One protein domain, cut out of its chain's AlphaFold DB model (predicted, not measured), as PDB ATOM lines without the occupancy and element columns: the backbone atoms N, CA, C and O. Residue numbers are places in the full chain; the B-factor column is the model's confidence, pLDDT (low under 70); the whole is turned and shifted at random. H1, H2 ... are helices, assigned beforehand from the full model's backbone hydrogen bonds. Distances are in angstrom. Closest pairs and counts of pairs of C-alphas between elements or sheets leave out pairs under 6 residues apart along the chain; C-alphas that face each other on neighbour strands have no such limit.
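This is residues 222 to 324 of the 329 residues of an uncharacterized protein of Aegilops tauschii subsp. strangulata (UniProt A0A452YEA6). Three long helices, H1, H4 and H6, pack in a triangle, with H1 crossing the other two steeply. H2 folds back from the end of H1 as a hairpin. The printed part has 103 residues with six named helices, H1 to H6, no named strand: all helix, compact, radius of gyration of the C-alphas 13.4 A, spans 38 by 31 by 24 A.

H1, residues 222 to 239, begins at C-alpha (265.071, 197.992, 195.787). H2 is 245 to 253, H3 264 to 267, H4 272 to 291, 28.0 A long, H5 296 to 300. H6, 303 to 324, 32.5 A, ends at C-alpha (258.639, 218.821, 194.905).

H1 touches H4, steep tilt of 56 degrees, closest C-alphas Val 235 and Val 286, 5.7 A. H4 and H6 touch, shallow tilt of 32 degrees, opposite ways, closest C-alphas Leu 285 and Ile 308, 6.9 A. Every O i to N i+4 pair is within hydrogen-bond range in H1, H2, H4 and H5; H6 has 16 of 18; H3 is too short.

The printed part has no cut. No link is long. Residues 255 to 262, 264, 268 and 316 to 324 have pLDDT under 70.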
ATOM      1  N   GLU A 222     264.050 198.587 196.654       73.44
ATOM      2  CA  GLU A 222     265.071 197.992 195.787       73.44
ATOM      3  C   GLU A 222     265.995 199.054 195.184       73.44
ATOM      4  O   GLU A 222     267.215 198.913 195.248       73.44
ATOM      5  N   LYS A 223     265.437 200.150 194.655       73.00
ATOM      6  CA  LYS A 223     266.234 201.270 194.132       73.00
ATOM      7  C   LYS A 223     267.107 201.887 195.215       73.00
ATOM      8  O   LYS A 223     268.265 202.200 194.958       73.00
ATOM      9  N   MET A 224     266.582 202.060 196.426       75.44
ATOM     10  CA  MET A 224     267.358 202.619 197.529       75.44
ATOM     11  C   MET A 224     268.503 201.695 197.947       75.44
ATOM     12  O   MET A 224     269.615 202.165 198.182       75.44
ATOM     13  N   TRP A 225     268.264 200.385 197.986       76.50
ATOM     14  CA  TRP A 225     269.310 199.399 198.237       76.50
ATOM     15  C   TRP A 225     270.386 199.425 197.139       76.50
ATOM     16  O   TRP A 225     271.569 199.548 197.452       76.50
ATOM     17  N   GLN A 226     269.987 199.439 195.861       77.06
ATOM     18  CA  GLN A 226     270.913 199.573 194.727       77.06
ATOM     19  C   GLN A 226     271.776 200.838 194.841       77.06
ATOM     20  O   GLN A 226     272.985 200.775 194.625       77.06
ATOM     21  N   ARG A 227     271.182 201.978 195.227       80.44
ATOM     22  CA  ARG A 227     271.930 203.221 195.479       80.44
ATOM     23  C   ARG A 227     272.970 203.029 196.578       80.44
ATOM     24  O   ARG A 227     274.123 203.392 196.377       80.44
ATOM     25  N   LYS A 228     272.598 202.445 197.718       82.88
ATOM     26  CA  LYS A 228     273.529 202.225 198.839       82.88
ATOM     27  C   LYS A 228     274.744 201.404 198.422       82.88
ATOM     28  O   LYS A 228     275.864 201.823 198.702       82.88
ATOM     29  N   GLU A 229     274.529 200.295 197.718       81.44
ATOM     30  CA  GLU A 229     275.625 199.465 197.198       81.44
ATOM     31  C   GLU A 229     276.523 200.248 196.238       81.44
ATOM     32  O   GLU A 229     277.747 200.234 196.370       81.44
ATOM     33  N   LEU A 230     275.910 200.971 195.302       84.31
ATOM     34  CA  LEU A 230     276.624 201.703 194.267       84.31
ATOM     35  C   LEU A 230     277.490 202.829 194.826       84.31
ATOM     36  O   LEU A 230     278.690 202.894 194.562       84.31
ATOM     37  N   TYR A 231     276.884 203.720 195.610       88.00
ATOM     38  CA  TYR A 231     277.592 204.849 196.199       88.00
ATOM     39  C   TYR A 231     278.690 204.363 197.148       88.00
ATOM     40  O   TYR A 231     279.793 204.907 197.130       88.00
ATOM     41  N   TYR A 232     278.436 203.302 197.923       88.00
ATOM     42  CA  TYR A 232     279.470 202.682 198.746       88.00
ATOM     43  C   TYR A 232     280.650 202.176 197.909       88.00
ATOM     44  O   TYR A 232     281.795 202.472 198.247       88.00
ATOM     45  N   HIS A 233     280.386 201.464 196.811       86.94
ATOM     46  CA  HIS A 233     281.430 200.954 195.925       86.94
ATOM     47  C   HIS A 233     282.284 202.086 195.336       86.94
ATOM     48  O   HIS A 233     283.509 202.045 195.451       86.94
ATOM     49  N   ILE A 234     281.657 203.133 194.788       88.44
ATOM     50  CA  ILE A 234     282.387 204.266 194.193       88.44
ATOM     51  C   ILE A 234     283.265 204.956 195.238       88.44
ATOM     52  O   ILE A 234     284.439 205.238 194.983       88.44
ATOM     53  N   VAL A 235     282.721 205.215 196.430       89.94
ATOM     54  CA  VAL A 235     283.470 205.848 197.521       89.94
ATOM     55  C   VAL A 235     284.633 204.959 197.958       89.94
ATOM     56  O   VAL A 235     285.745 205.455 198.137       89.94
ATOM     57  N   TYR A 236     284.408 203.650 198.086       87.94
ATOM     58  CA  TYR A 236     285.442 202.700 198.475       87.94
ATOM     59  C   TYR A 236     286.609 202.678 197.478       87.94
ATOM     60  O   TYR A 236     287.766 202.832 197.876       87.94
ATOM     61  N   GLU A 237     286.318 202.561 196.182       88.12
ATOM     62  CA  GLU A 237     287.334 202.554 195.123       88.12
ATOM     63  C   GLU A 237     288.080 203.891 195.025       88.12
ATOM     64  O   GLU A 237     289.297 203.921 194.838       88.12
ATOM     65  N   THR A 238     287.378 205.006 195.230       88.44
ATOM     66  CA  THR A 238     287.980 206.346 195.179       88.44
ATOM     67  C   THR A 238     288.893 206.617 196.379       88.44
ATOM     68  O   THR A 238     289.935 207.260 196.248       88.44
ATOM     69  N   VAL A 239     288.508 206.170 197.580       87.12
ATOM     70  CA  VAL A 239     289.230 206.485 198.825       87.12
ATOM     71  C   VAL A 239     290.313 205.455 199.140       87.12
ATOM     72  O   VAL A 239     291.409 205.842 199.540       87.12
ATOM     73  N   PHE A 240     290.031 204.161 198.967       84.31
ATOM     74  CA  PHE A 240     290.948 203.070 199.335       84.31
ATOM     75  C   PHE A 240     291.568 202.381 198.129       84.31
ATOM     76  O   PHE A 240     292.741 202.017 198.190       84.31
ATOM     77  N   GLY A 241     290.805 202.225 197.044       81.12
ATOM     78  CA  GLY A 241     291.340 201.750 195.764       81.12
ATOM     79  C   GLY A 241     292.291 202.761 195.115       81.12
ATOM     80  O   GLY A 241     293.105 202.387 194.276       81.12
ATOM     81  N   ASN A 242     292.230 204.030 195.546       82.44
ATOM     82  CA  ASN A 242     292.964 205.159 194.972       82.44
ATOM     83  C   ASN A 242     292.730 205.298 193.455       82.44
ATOM     84  O   ASN A 242     293.595 205.765 192.712       82.44
ATOM     85  N   ASN A 243     291.548 204.871 193.009       86.75
ATOM     86  CA  ASN A 243     291.104 204.971 191.632       86.75
ATOM     87  C   ASN A 243     290.512 206.361 191.384       86.75
ATOM     88  O   ASN A 243     289.916 206.974 192.275       86.75
ATOM     89  N   LYS A 244     290.658 206.871 190.158       88.12
ATOM     90  CA  LYS A 244     289.950 208.089 189.760       88.12
ATOM     91  C   LYS A 244     288.461 207.790 189.683       88.12
ATOM     92  O   LYS A 244     288.061 206.760 189.140       88.12
ATOM     93  N   ARG A 245     287.642 208.696 190.209       85.88
ATOM     94  CA  ARG A 245     286.186 208.523 190.252       85.88
ATOM     95  C   ARG A 245     285.611 208.333 188.851       85.88
ATOM     96  O   ARG A 245     284.744 207.488 188.665       85.88
ATOM     97  N   GLU A 246     286.110 209.091 187.880       86.12
ATOM     98  CA  GLU A 246     285.674 209.033 186.486       86.12
ATOM     99  C   GLU A 246     285.899 207.638 185.896       86.12
ATOM    100  O   GLU A 246     285.020 207.110 185.218       86.12
ATOM    101  N   ASP A 247     287.033 207.011 186.218       86.44
ATOM    102  CA  ASP A 247     287.360 205.662 185.759       86.44
ATOM    103  C   ASP A 247     286.430 204.624 186.411       86.44
ATOM    104  O   ASP A 247     285.927 203.730 185.734       86.44
ATOM    105  N   VAL A 248     286.119 204.774 187.705       84.75
ATOM    106  CA  VAL A 248     285.174 203.891 188.416       84.75
ATOM    107  C   VAL A 248     283.758 204.006 187.838       84.75
ATOM    108  O   VAL A 248     283.129 202.988 187.550       84.75
ATOM    109  N   ILE A 249     283.262 205.229 187.615       82.06
ATOM    110  CA  ILE A 249     281.945 205.474 186.999       82.06
ATOM    111  C   ILE A 249     281.904 204.907 185.578       82.06
ATOM    112  O   ILE A 249     280.918 204.280 185.192       82.06
ATOM    113  N   LYS A 250     282.983 205.063 184.810       83.00
ATOM    114  CA  LYS A 250     283.080 204.501 183.465       83.00
ATOM    115  C   LYS A 250     283.025 202.970 183.478       83.00
ATOM    116  O   LYS A 250     282.240 202.396 182.731       83.00
ATOM    117  N   HIS A 251     283.772 202.304 184.360       80.00
ATOM    118  CA  HIS A 251     283.709 200.841 184.505       80.00
ATOM    119  C   HIS A 251     282.305 200.349 184.881       80.00
ATOM    120  O   HIS A 251     281.855 199.303 184.410       80.00
ATOM    121  N   ILE A 252     281.592 201.121 185.702       76.62
ATOM    122  CA  ILE A 252     280.192 200.873 186.051       76.62
ATOM    123  C   ILE A 252     279.286 200.971 184.814       76.62
ATOM    124  O   ILE A 252     278.507 200.054 184.563       76.62
ATOM    125  N   GLN A 253     279.403 202.044 184.026       74.25
ATOM    126  CA  GLN A 253     278.601 202.256 182.813       74.25
ATOM    127  C   GLN A 253     278.874 201.207 181.728       74.25
ATOM    128  O   GLN A 253     277.962 200.801 181.013       74.25
ATOM    129  N   GLU A 254     280.118 200.745 181.624       75.69
ATOM    130  CA  GLU A 254     280.533 199.691 180.695       75.69
ATOM    131  C   GLU A 254     280.132 198.281 181.167       75.69
ATOM    132  O   GLU A 254     280.414 197.299 180.481       75.69
ATOM    133  N   GLY A 255     279.474 198.155 182.328       68.62
ATOM    134  CA  GLY A 255     279.005 196.877 182.867       68.62
ATOM    135  C   GLY A 255     280.123 195.972 183.392       68.62
ATOM    136  O   GLY A 255     279.901 194.779 183.599       68.62
ATOM    137  N   GLN A 256     281.322 196.516 183.622       67.06
ATOM    138  CA  GLN A 256     282.462 195.765 184.158       67.06
ATOM    139  C   GLN A 256     282.290 195.428 185.645       67.06
ATOM    140  O   GLN A 256     282.924 194.507 186.158       67.06
ATOM    141  N   VAL A 257     281.406 196.153 186.337       61.16
ATOM    142  CA  VAL A 257     280.973 195.851 187.702       61.16
ATOM    143  C   VAL A 257     279.555 195.286 187.641       61.16
ATOM    144  O   VAL A 257     278.637 195.951 187.162       61.16
ATOM    145  N   GLN A 258     279.372 194.056 188.132       53.41
ATOM    146  CA  GLN A 258     278.092 193.343 188.115       53.41
ATOM    147  C   GLN A 258     277.141 193.894 189.189       53.41
ATOM    148  O   GLN A 258     276.895 193.279 190.224       53.41
ATOM    149  N   LEU A 259     276.621 195.089 188.947       55.25
ATOM    150  CA  LEU A 259     275.619 195.749 189.767       55.25
ATOM    151  C   LEU A 259     274.426 196.040 188.847       55.25
ATOM    152  O   LEU A 259     274.569 196.597 187.764       55.25
ATOM    153  N   PHE A 260     273.247 195.549 189.222       51.50
ATOM    154  CA  PHE A 260     272.035 195.626 188.403       51.50
ATOM    155  C   PHE A 260     271.507 197.070 188.395       51.50
ATOM    156  O   PHE A 260     270.726 197.447 189.268       51.50
ATOM    157  N   TYR A 261     271.960 197.900 187.452       54.66
ATOM    158  CA  TYR A 261     271.548 199.301 187.379       54.66
ATOM    159  C   TYR A 261     270.320 199.497 186.505       54.66
ATOM    160  O   TYR A 261     270.415 199.625 185.292       54.66
ATOM    161  N   ASP A 262     269.187 199.680 187.166       62.81
ATOM    162  CA  ASP A 262     268.066 200.434 186.606       62.81
ATOM    163  C   ASP A 262     267.928 201.783 187.360       62.81
ATOM    164  O   ASP A 262     266.818 202.249 187.641       62.81
ATOM    165  N   LEU A 263     269.047 202.384 187.797       70.56
ATOM    166  CA  LEU A 263     269.069 203.691 188.466       70.56
ATOM    167  C   LEU A 263     269.124 204.810 187.421       70.56
ATOM    168  O   LEU A 263     270.144 205.017 186.767       70.56
ATOM    169  N   ILE A 264     268.026 205.559 187.297       69.88
ATOM    170  CA  ILE A 264     267.866 206.609 186.276       69.88
ATOM    171  C   ILE A 264     268.961 207.681 186.383       69.88
ATOM    172  O   ILE A 264     269.456 208.136 185.359       69.88
ATOM    173  N   GLU A 265     269.362 208.056 187.600       71.50
ATOM    174  CA  GLU A 265     270.379 209.092 187.842       71.50
ATOM    175  C   GLU A 265     271.776 208.733 187.313       71.50
ATOM    176  O   GLU A 265     272.490 209.611 186.846       71.50
ATOM    177  N   PHE A 266     272.140 207.447 187.296       72.44
ATOM    178  CA  PHE A 266     273.403 206.981 186.712       72.44
ATOM    179  C   PHE A 266     273.278 206.672 185.216       72.44
ATOM    180  O   PHE A 266     274.251 206.793 184.474       72.44
ATOM    181  N   ALA A 267     272.077 206.303 184.761       70.44
ATOM    182  CA  ALA A 267     271.790 206.083 183.347       70.44
ATOM    183  C   ALA A 267     271.709 207.392 182.535       70.44
ATOM    184  O   ALA A 267     271.888 207.356 181.323       70.44
ATOM    185  N   ARG A 268     271.427 208.530 183.189       69.88
ATOM    186  CA  ARG A 268     271.244 209.853 182.565       69.88
ATOM    187  C   ARG A 268     272.277 210.883 183.029       69.88
ATOM    188  O   ARG A 268     271.938 212.040 183.261       69.88
ATOM    189  N   LEU A 269     273.532 210.465 183.199       71.75
ATOM    190  CA  LEU A 269     274.632 211.362 183.591       71.75
ATOM    191  C   LEU A 269     274.976 212.421 182.528       71.75
ATOM    192  O   LEU A 269     275.740 213.341 182.801       71.75
ATOM    193  N   ASP A 270     274.430 212.297 181.321       71.56
ATOM    194  CA  ASP A 270     274.475 213.311 180.269       71.56
ATOM    195  C   ASP A 270     273.521 214.493 180.525       71.56
ATOM    196  O   ASP A 270     273.657 215.536 179.890       71.56
ATOM    197  N   VAL A 271     272.578 214.353 181.461       73.69
ATOM    198  CA  VAL A 271     271.671 215.424 181.882       73.69
ATOM    199  C   VAL A 271     272.276 216.162 183.075       73.69
ATOM    200  O   VAL A 271     272.500 215.556 184.126       73.69
ATOM    201  N   ASP A 272     272.470 217.476 182.933       77.12
ATOM    202  CA  ASP A 272     273.150 218.327 183.922       77.12
ATOM    203  C   ASP A 272     272.603 218.153 185.348       77.12
ATOM    204  O   ASP A 272     273.382 217.953 186.274       77.12
ATOM    205  N   ASP A 273     271.280 218.120 185.533       74.94
ATOM    206  CA  ASP A 273     270.669 217.938 186.859       74.94
ATOM    207  C   ASP A 273     271.104 216.633 187.540       74.94
ATOM    208  O   ASP A 273     271.421 216.611 188.728       74.94
ATOM    209  N   TYR A 274     271.114 215.518 186.803       75.00
ATOM    210  CA  TYR A 274     271.497 214.220 187.360       75.00
ATOM    211  C   TYR A 274     272.998 214.137 187.593       75.00
ATOM    212  O   TYR A 274     273.424 213.593 188.613       75.00
ATOM    213  N   LYS A 275     273.786 214.718 186.686       79.88
ATOM    214  CA  LYS A 275     275.231 214.824 186.839       79.88
ATOM    215  C   LYS A 275     275.598 215.588 188.109       79.88
ATOM    216  O   LYS A 275     276.334 215.050 188.930       79.88
ATOM    217  N   VAL A 276     275.024 216.776 188.303       80.69
ATOM    218  CA  VAL A 276     275.253 217.614 189.489       80.69
ATOM    219  C   VAL A 276     274.868 216.862 190.762       80.69
ATOM    220  O   VAL A 276     275.681 216.769 191.677       80.69
ATOM    221  N   ILE A 277     273.683 216.238 190.809       81.19
ATOM    222  CA  ILE A 277     273.231 215.477 191.989       81.19
ATOM    223  C   ILE A 277     274.207 214.344 192.338       81.19
ATOM    224  O   ILE A 277     274.551 214.159 193.509       81.19
ATOM    225  N   VAL A 278     274.640 213.566 191.342       84.06
ATOM    226  CA  VAL A 278     275.550 212.433 191.561       84.06
ATOM    227  C   VAL A 278     276.932 212.925 191.997       84.06
ATOM    228  O   VAL A 278     277.490 212.381 192.952       84.06
ATOM    229  N   GLU A 279     277.473 213.957 191.347       87.12
ATOM    230  CA  GLU A 279     278.785 214.533 191.668       87.12
ATOM    231  C   GLU A 279     278.815 215.128 193.082       87.12
ATOM    232  O   GLU A 279     279.661 214.719 193.879       87.12
ATOM    233  N   GLU A 280     277.850 215.982 193.437       88.94
ATOM    234  CA  GLU A 280     277.749 216.587 194.774       88.94
ATOM    235  C   GLU A 280     277.598 215.528 195.874       88.94
ATOM    236  O   GLU A 280     278.235 215.605 196.930       88.94
ATOM    237  N   THR A 281     276.778 214.502 195.625       89.62
ATOM    238  CA  THR A 281     276.585 213.403 196.579       89.62
ATOM    239  C   THR A 281     277.883 212.621 196.779       89.62
ATOM    240  O   THR A 281     278.253 212.303 197.912       89.62
ATOM    241  N   LEU A 282     278.602 212.309 195.697       91.06
ATOM    242  CA  LEU A 282     279.870 211.586 195.771       91.06
ATOM    243  C   LEU A 282     280.977 212.417 196.423       91.06
ATOM    244  O   LEU A 282     281.756 211.857 197.196       91.06
ATOM    245  N   ASP A 283     281.048 213.720 196.152       91.12
ATOM    246  CA  ASP A 283     281.999 214.630 196.796       91.12
ATOM    247  C   ASP A 283     281.817 214.631 198.306       91.12
ATOM    248  O   ASP A 283     282.765 214.320 199.032       91.12
ATOM    249  N   HIS A 284     280.586 214.835 198.778       92.25
ATOM    250  CA  HIS A 284     280.281 214.809 200.209       92.25
ATOM    251  C   HIS A 284     280.672 213.477 200.864       92.25
ATOM    252  O   HIS A 284     281.304 213.453 201.922       92.25
ATOM    253  N   LEU A 285     280.337 212.344 200.239       91.88
ATOM    254  CA  LEU A 285     280.642 211.024 200.800       91.88
ATOM    255  C   LEU A 285     282.149 210.709 200.803       91.88
ATOM    256  O   LEU A 285     282.647 210.070 201.740       91.88
ATOM    257  N   VAL A 286     282.889 211.158 199.787       90.75
ATOM    258  CA  VAL A 286     284.353 211.019 199.721       90.75
ATOM    259  C   VAL A 286     285.028 211.909 200.762       90.75
ATOM    260  O   VAL A 286     285.917 211.435 201.474       90.75
ATOM    261  N   GLU A 287     284.603 213.165 200.897       90.62
ATOM    262  CA  GLU A 287     285.104 214.083 201.924       90.62
ATOM    263  C   GLU A 287     284.858 213.538 203.330       90.62
ATOM    264  O   GLU A 287     285.795 213.457 204.128       90.62
ATOM    265  N   LEU A 288     283.639 213.065 203.608       90.12
ATOM    266  CA  LEU A 288     283.288 212.418 204.872       90.12
ATOM    267  C   LEU A 288     284.227 211.243 205.179       90.12
ATOM    268  O   LEU A 288     284.733 211.112 206.297       90.12
ATOM    269  N   SER A 289     284.482 210.402 204.177       87.75
ATOM    270  CA  SER A 289     285.331 209.215 204.308       87.75
ATOM    271  C   SER A 289     286.804 209.553 204.525       87.75
ATOM    272  O   SER A 289     287.493 208.853 205.264       87.75
ATOM    273  N   ARG A 290     287.298 210.633 203.910       86.19
ATOM    274  CA  ARG A 290     288.673 211.119 204.099       86.19
ATOM    275  C   ARG A 290     288.852 211.816 205.446       86.19
ATOM    276  O   ARG A 290     289.883 211.629 206.087       86.19
ATOM    277  N   ALA A 291     287.853 212.575 205.894       85.31
ATOM    278  CA  ALA A 291     287.868 213.249 207.190       85.31
ATOM    279  C   ALA A 291     287.830 212.254 208.362       85.31
ATOM    280  O   ALA A 291     288.432 212.494 209.409       85.31
ATOM    281  N   LYS A 292     287.136 211.125 208.187       78.94
ATOM    282  CA  LYS A 292     287.060 210.033 209.162       78.94
ATOM    283  C   LYS A 292     287.429 208.714 208.501       78.94
ATOM    284  O   LYS A 292     286.557 207.891 208.231       78.94
ATOM    285  N   LEU A 293     288.729 208.516 208.280       80.06
ATOM    286  CA  LEU A 293     289.249 207.269 207.723       80.06
ATOM    287  C   LEU A 293     288.776 206.071 208.576       80.06
ATOM    288  O   LEU A 293     289.167 205.955 209.742       80.06
ATOM    289  N   PRO A 294     287.927 205.182 208.034       77.75
ATOM    290  CA  PRO A 294     287.443 204.012 208.742       77.75
ATOM    291  C   PRO A 294     288.594 203.042 209.019       77.75
ATOM    292  O   PRO A 294     289.495 202.840 208.201       77.75
ATOM    293  N   SER A 295     288.551 202.392 210.180       82.31
ATOM    294  CA  SER A 295     289.485 201.313 210.489       82.31
ATOM    295  C   SER A 295     289.245 200.105 209.572       82.31
ATOM    296  O   SER A 295     288.127 199.862 209.110       82.31
ATOM    297  N   LYS A 296     290.278 199.275 209.363       83.12
ATOM    298  CA  LYS A 296     290.138 197.991 208.642       83.12
ATOM    299  C   LYS A 296     289.049 197.100 209.250       83.12
ATOM    300  O   LYS A 296     288.383 196.357 208.535       83.12
ATOM    301  N   GLU A 297     288.862 197.187 210.564       79.94
ATOM    302  CA  GLU A 297     287.815 196.471 211.289       79.94
ATOM    303  C   GLU A 297     286.414 196.993 210.946       79.94
ATOM    304  O   GLU A 297     285.532 196.183 210.681       79.94
ATOM    305  N   SER A 298     286.237 198.316 210.846       78.06
ATOM    306  CA  SER A 298     284.980 198.968 210.439       78.06
ATOM    307  C   SER A 298     284.553 198.614 209.008       78.06
ATOM    308  O   SER A 298     283.368 198.494 208.698       78.06
ATOM    309  N   ILE A 299     285.525 198.411 208.116       80.81
ATOM    310  CA  ILE A 299     285.263 197.919 206.759       80.81
ATOM    311  C   ILE A 299     284.829 196.451 206.818       80.81
ATOM    312  O   ILE A 299     283.796 196.084 206.265       80.81
ATOM    313  N   LYS A 300     285.594 195.609 207.528       77.62
ATOM    314  CA  LYS A 300     285.354 194.161 207.598       77.62
ATOM    315  C   LYS A 300     284.024 193.801 208.266       77.62
ATOM    316  O   LYS A 300     283.427 192.794 207.903       77.62
ATOM    317  N   ASN A 301     283.587 194.580 209.253       77.31
ATOM    318  CA  ASN A 301     282.348 194.332 209.989       77.31
ATOM    319  C   ASN A 301     281.123 195.074 209.412       77.31
ATOM    320  O   ASN A 301     280.052 195.001 210.008       77.31
ATOM    321  N   GLY A 302     281.274 195.795 208.294       79.06
ATOM    322  CA  GLY A 302     280.185 196.509 207.619       79.06
ATOM    323  C   GLY A 302     279.784 197.852 208.247       79.06
ATOM    324  O   GLY A 302     278.956 198.560 207.672       79.06
ATOM    325  N   ALA A 303     280.379 198.267 209.370       79.00
ATOM    326  CA  ALA A 303     280.042 199.535 210.026       79.00
ATOM    327  C   ALA A 303     280.310 200.752 209.124       79.00
ATOM    328  O   ALA A 303     279.533 201.706 209.119       79.00
ATOM    329  N   TYR A 304     281.366 200.701 208.309       83.12
ATOM    330  CA  TYR A 304     281.658 201.756 207.341       83.12
ATOM    331  C   TYR A 304     280.594 201.841 206.235       83.12
ATOM    332  O   TYR A 304     280.110 202.928 205.925       83.12
ATOM    333  N   LYS A 305     280.165 200.695 205.693       84.38
ATOM    334  CA  LYS A 305     279.082 200.627 204.702       84.38
ATOM    335  C   LYS A 305     277.772 201.182 205.266       84.38
ATOM    336  O   LYS A 305     277.080 201.945 204.588       84.38
ATOM    337  N   LYS A 306     277.473 200.869 206.530       82.88
ATOM    338  CA  LYS A 306     276.307 201.400 207.246       82.88
ATOM    339  C   LYS A 306     276.370 202.921 207.405       82.88
ATOM    340  O   LYS A 306     275.396 203.593 207.090       82.88
ATOM    341  N   MET A 307     277.519 203.470 207.801       86.62
ATOM    342  CA  MET A 307     277.718 204.921 207.913       86.62
ATOM    343  C   MET A 307     277.472 205.642 206.578       86.62
ATOM    344  O   MET A 307     276.761 206.643 206.544       86.62
ATOM    345  N   ILE A 308     278.029 205.127 205.474       84.12
ATOM    346  CA  ILE A 308     277.810 205.692 204.132       84.12
ATOM    347  C   ILE A 308     276.330 205.623 203.745       84.12
ATOM    348  O   ILE A 308     275.776 206.602 203.253       84.12
ATOM    349  N   SER A 309     275.672 204.497 204.022       83.44
ATOM    350  CA  SER A 309     274.245 204.310 203.739       83.44
ATOM    351  C   SER A 309     273.351 205.273 204.529       83.44
ATOM    352  O   SER A 309     272.402 205.828 203.977       83.44
ATOM    353  N   GLU A 310     273.653 205.499 205.810       81.56
ATOM    354  CA  GLU A 310     272.931 206.447 206.666       81.56
ATOM    355  C   GLU A 310     273.100 207.890 206.190       81.56
ATOM    356  O   GLU A 310     272.138 208.659 206.203       81.56
ATOM    357  N   GLU A 311     274.302 208.265 205.753       88.12
ATOM    358  CA  GLU A 311     274.535 209.597 205.202       88.12
ATOM    359  C   GLU A 311     273.830 209.781 203.854       88.12
ATOM    360  O   GLU A 311     273.171 210.797 203.636       88.12
ATOM    361  N   LEU A 312     273.870 208.764 202.988       83.62
ATOM    362  CA  LEU A 312     273.165 208.774 201.711       83.62
ATOM    363  C   LEU A 312     271.650 208.956 201.897       83.62
ATOM    364  O   LEU A 312     271.045 209.753 201.181       83.62
ATOM    365  N   ASN A 313     271.036 208.303 202.893       78.69
ATOM    366  CA  ASN A 313     269.614 208.501 203.211       78.69
ATOM    367  C   ASN A 313     269.279 209.984 203.477       78.69
ATOM    368  O   ASN A 313     268.229 210.469 203.048       78.69
ATOM    369  N   LYS A 314     270.163 210.724 204.165       79.81
ATOM    370  CA  LYS A 314     269.967 212.156 204.477       79.81
ATOM    371  C   LYS A 314     270.106 213.050 203.249       79.81
ATOM    372  O   LYS A 314     269.501 214.118 203.204       79.81
ATOM    373  N   LEU A 315     270.935 212.652 202.288       78.69
ATOM    374  CA  LEU A 315     271.148 213.401 201.052       78.69
ATOM    375  C   LEU A 315     269.979 213.187 200.088       78.69
ATOM    376  O   LEU A 315     269.371 214.156 199.647       78.69
ATOM    377  N   VAL A 316     269.581 211.935 199.852       67.12
ATOM    378  CA  VAL A 316     268.471 211.593 198.942       67.12
ATOM    379  C   VAL A 316     267.154 212.236 199.390       67.12
ATOM    380  O   VAL A 316     266.445 212.825 198.578       67.12
ATOM    381  N   THR A 317     266.865 212.234 200.695       59.06
ATOM    382  CA  THR A 317     265.669 212.901 201.244       59.06
ATOM    383  C   THR A 317     265.654 214.416 201.027       59.06
ATOM    384  O   THR A 317     264.577 214.990 200.877       59.06
ATOM    385  N   LYS A 318     266.817 215.077 200.964       52.81
ATOM    386  CA  LYS A 318     266.909 216.507 200.628       52.81
ATOM    387  C   LYS A 318     266.642 216.757 199.143       52.81
ATOM    388  O   LYS A 318     265.933 217.706 198.821       52.81
ATOM    389  N   PHE A 319     267.153 215.908 198.253       49.97
ATOM    390  CA  PHE A 319     266.968 216.067 196.806       49.97
ATOM    391  C   PHE A 319     265.520 215.810 196.356       49.97
ATOM    392  O   PHE A 319     264.994 216.567 195.534       49.97
ATOM    393  N   ASP A 320     264.829 214.832 196.951       44.31
ATOM    394  CA  ASP A 320     263.395 214.605 196.703       44.31
ATOM    395  C   ASP A 320     262.525 215.786 197.190       44.31
ATOM    396  O   ASP A 320     261.483 216.091 196.605       44.31
ATOM    397  N   PHE A 321     262.974 216.515 198.221       27.28
ATOM    398  CA  PHE A 321     262.299 217.717 198.725       27.28
ATOM    399  C   PHE A 321     262.470 218.937 197.801       27.28
ATOM    400  O   PHE A 321     261.580 219.781 197.720       27.28
ATOM    401  N   VAL A 322     263.590 219.030 197.075       28.81
ATOM    402  CA  VAL A 322     263.859 220.122 196.120       28.81
ATOM    403  C   VAL A 322     263.070 219.931 194.818       28.81
ATOM    404  O   VAL A 322     262.551 220.905 194.269       28.81
ATOM    405  N   LYS A 323     262.890 218.684 194.360       31.09
ATOM    406  CA  LYS A 323     262.055 218.382 193.181       31.09
ATOM    407  C   LYS A 323     260.565 218.647 193.401       31.09
ATOM    408  O   LYS A 323     259.890 219.056 192.466       31.09
ATOM    409  N   SER A 324     260.046 218.494 194.620       26.84
ATOM    410  CA  SER A 324     258.639 218.821 194.905       26.84
ATOM    411  C   SER A 324     258.348 220.328 194.945       26.84
ATOM    412  O   SER A 324     257.214 220.732 194.710       26.84
TER     413      SER A 324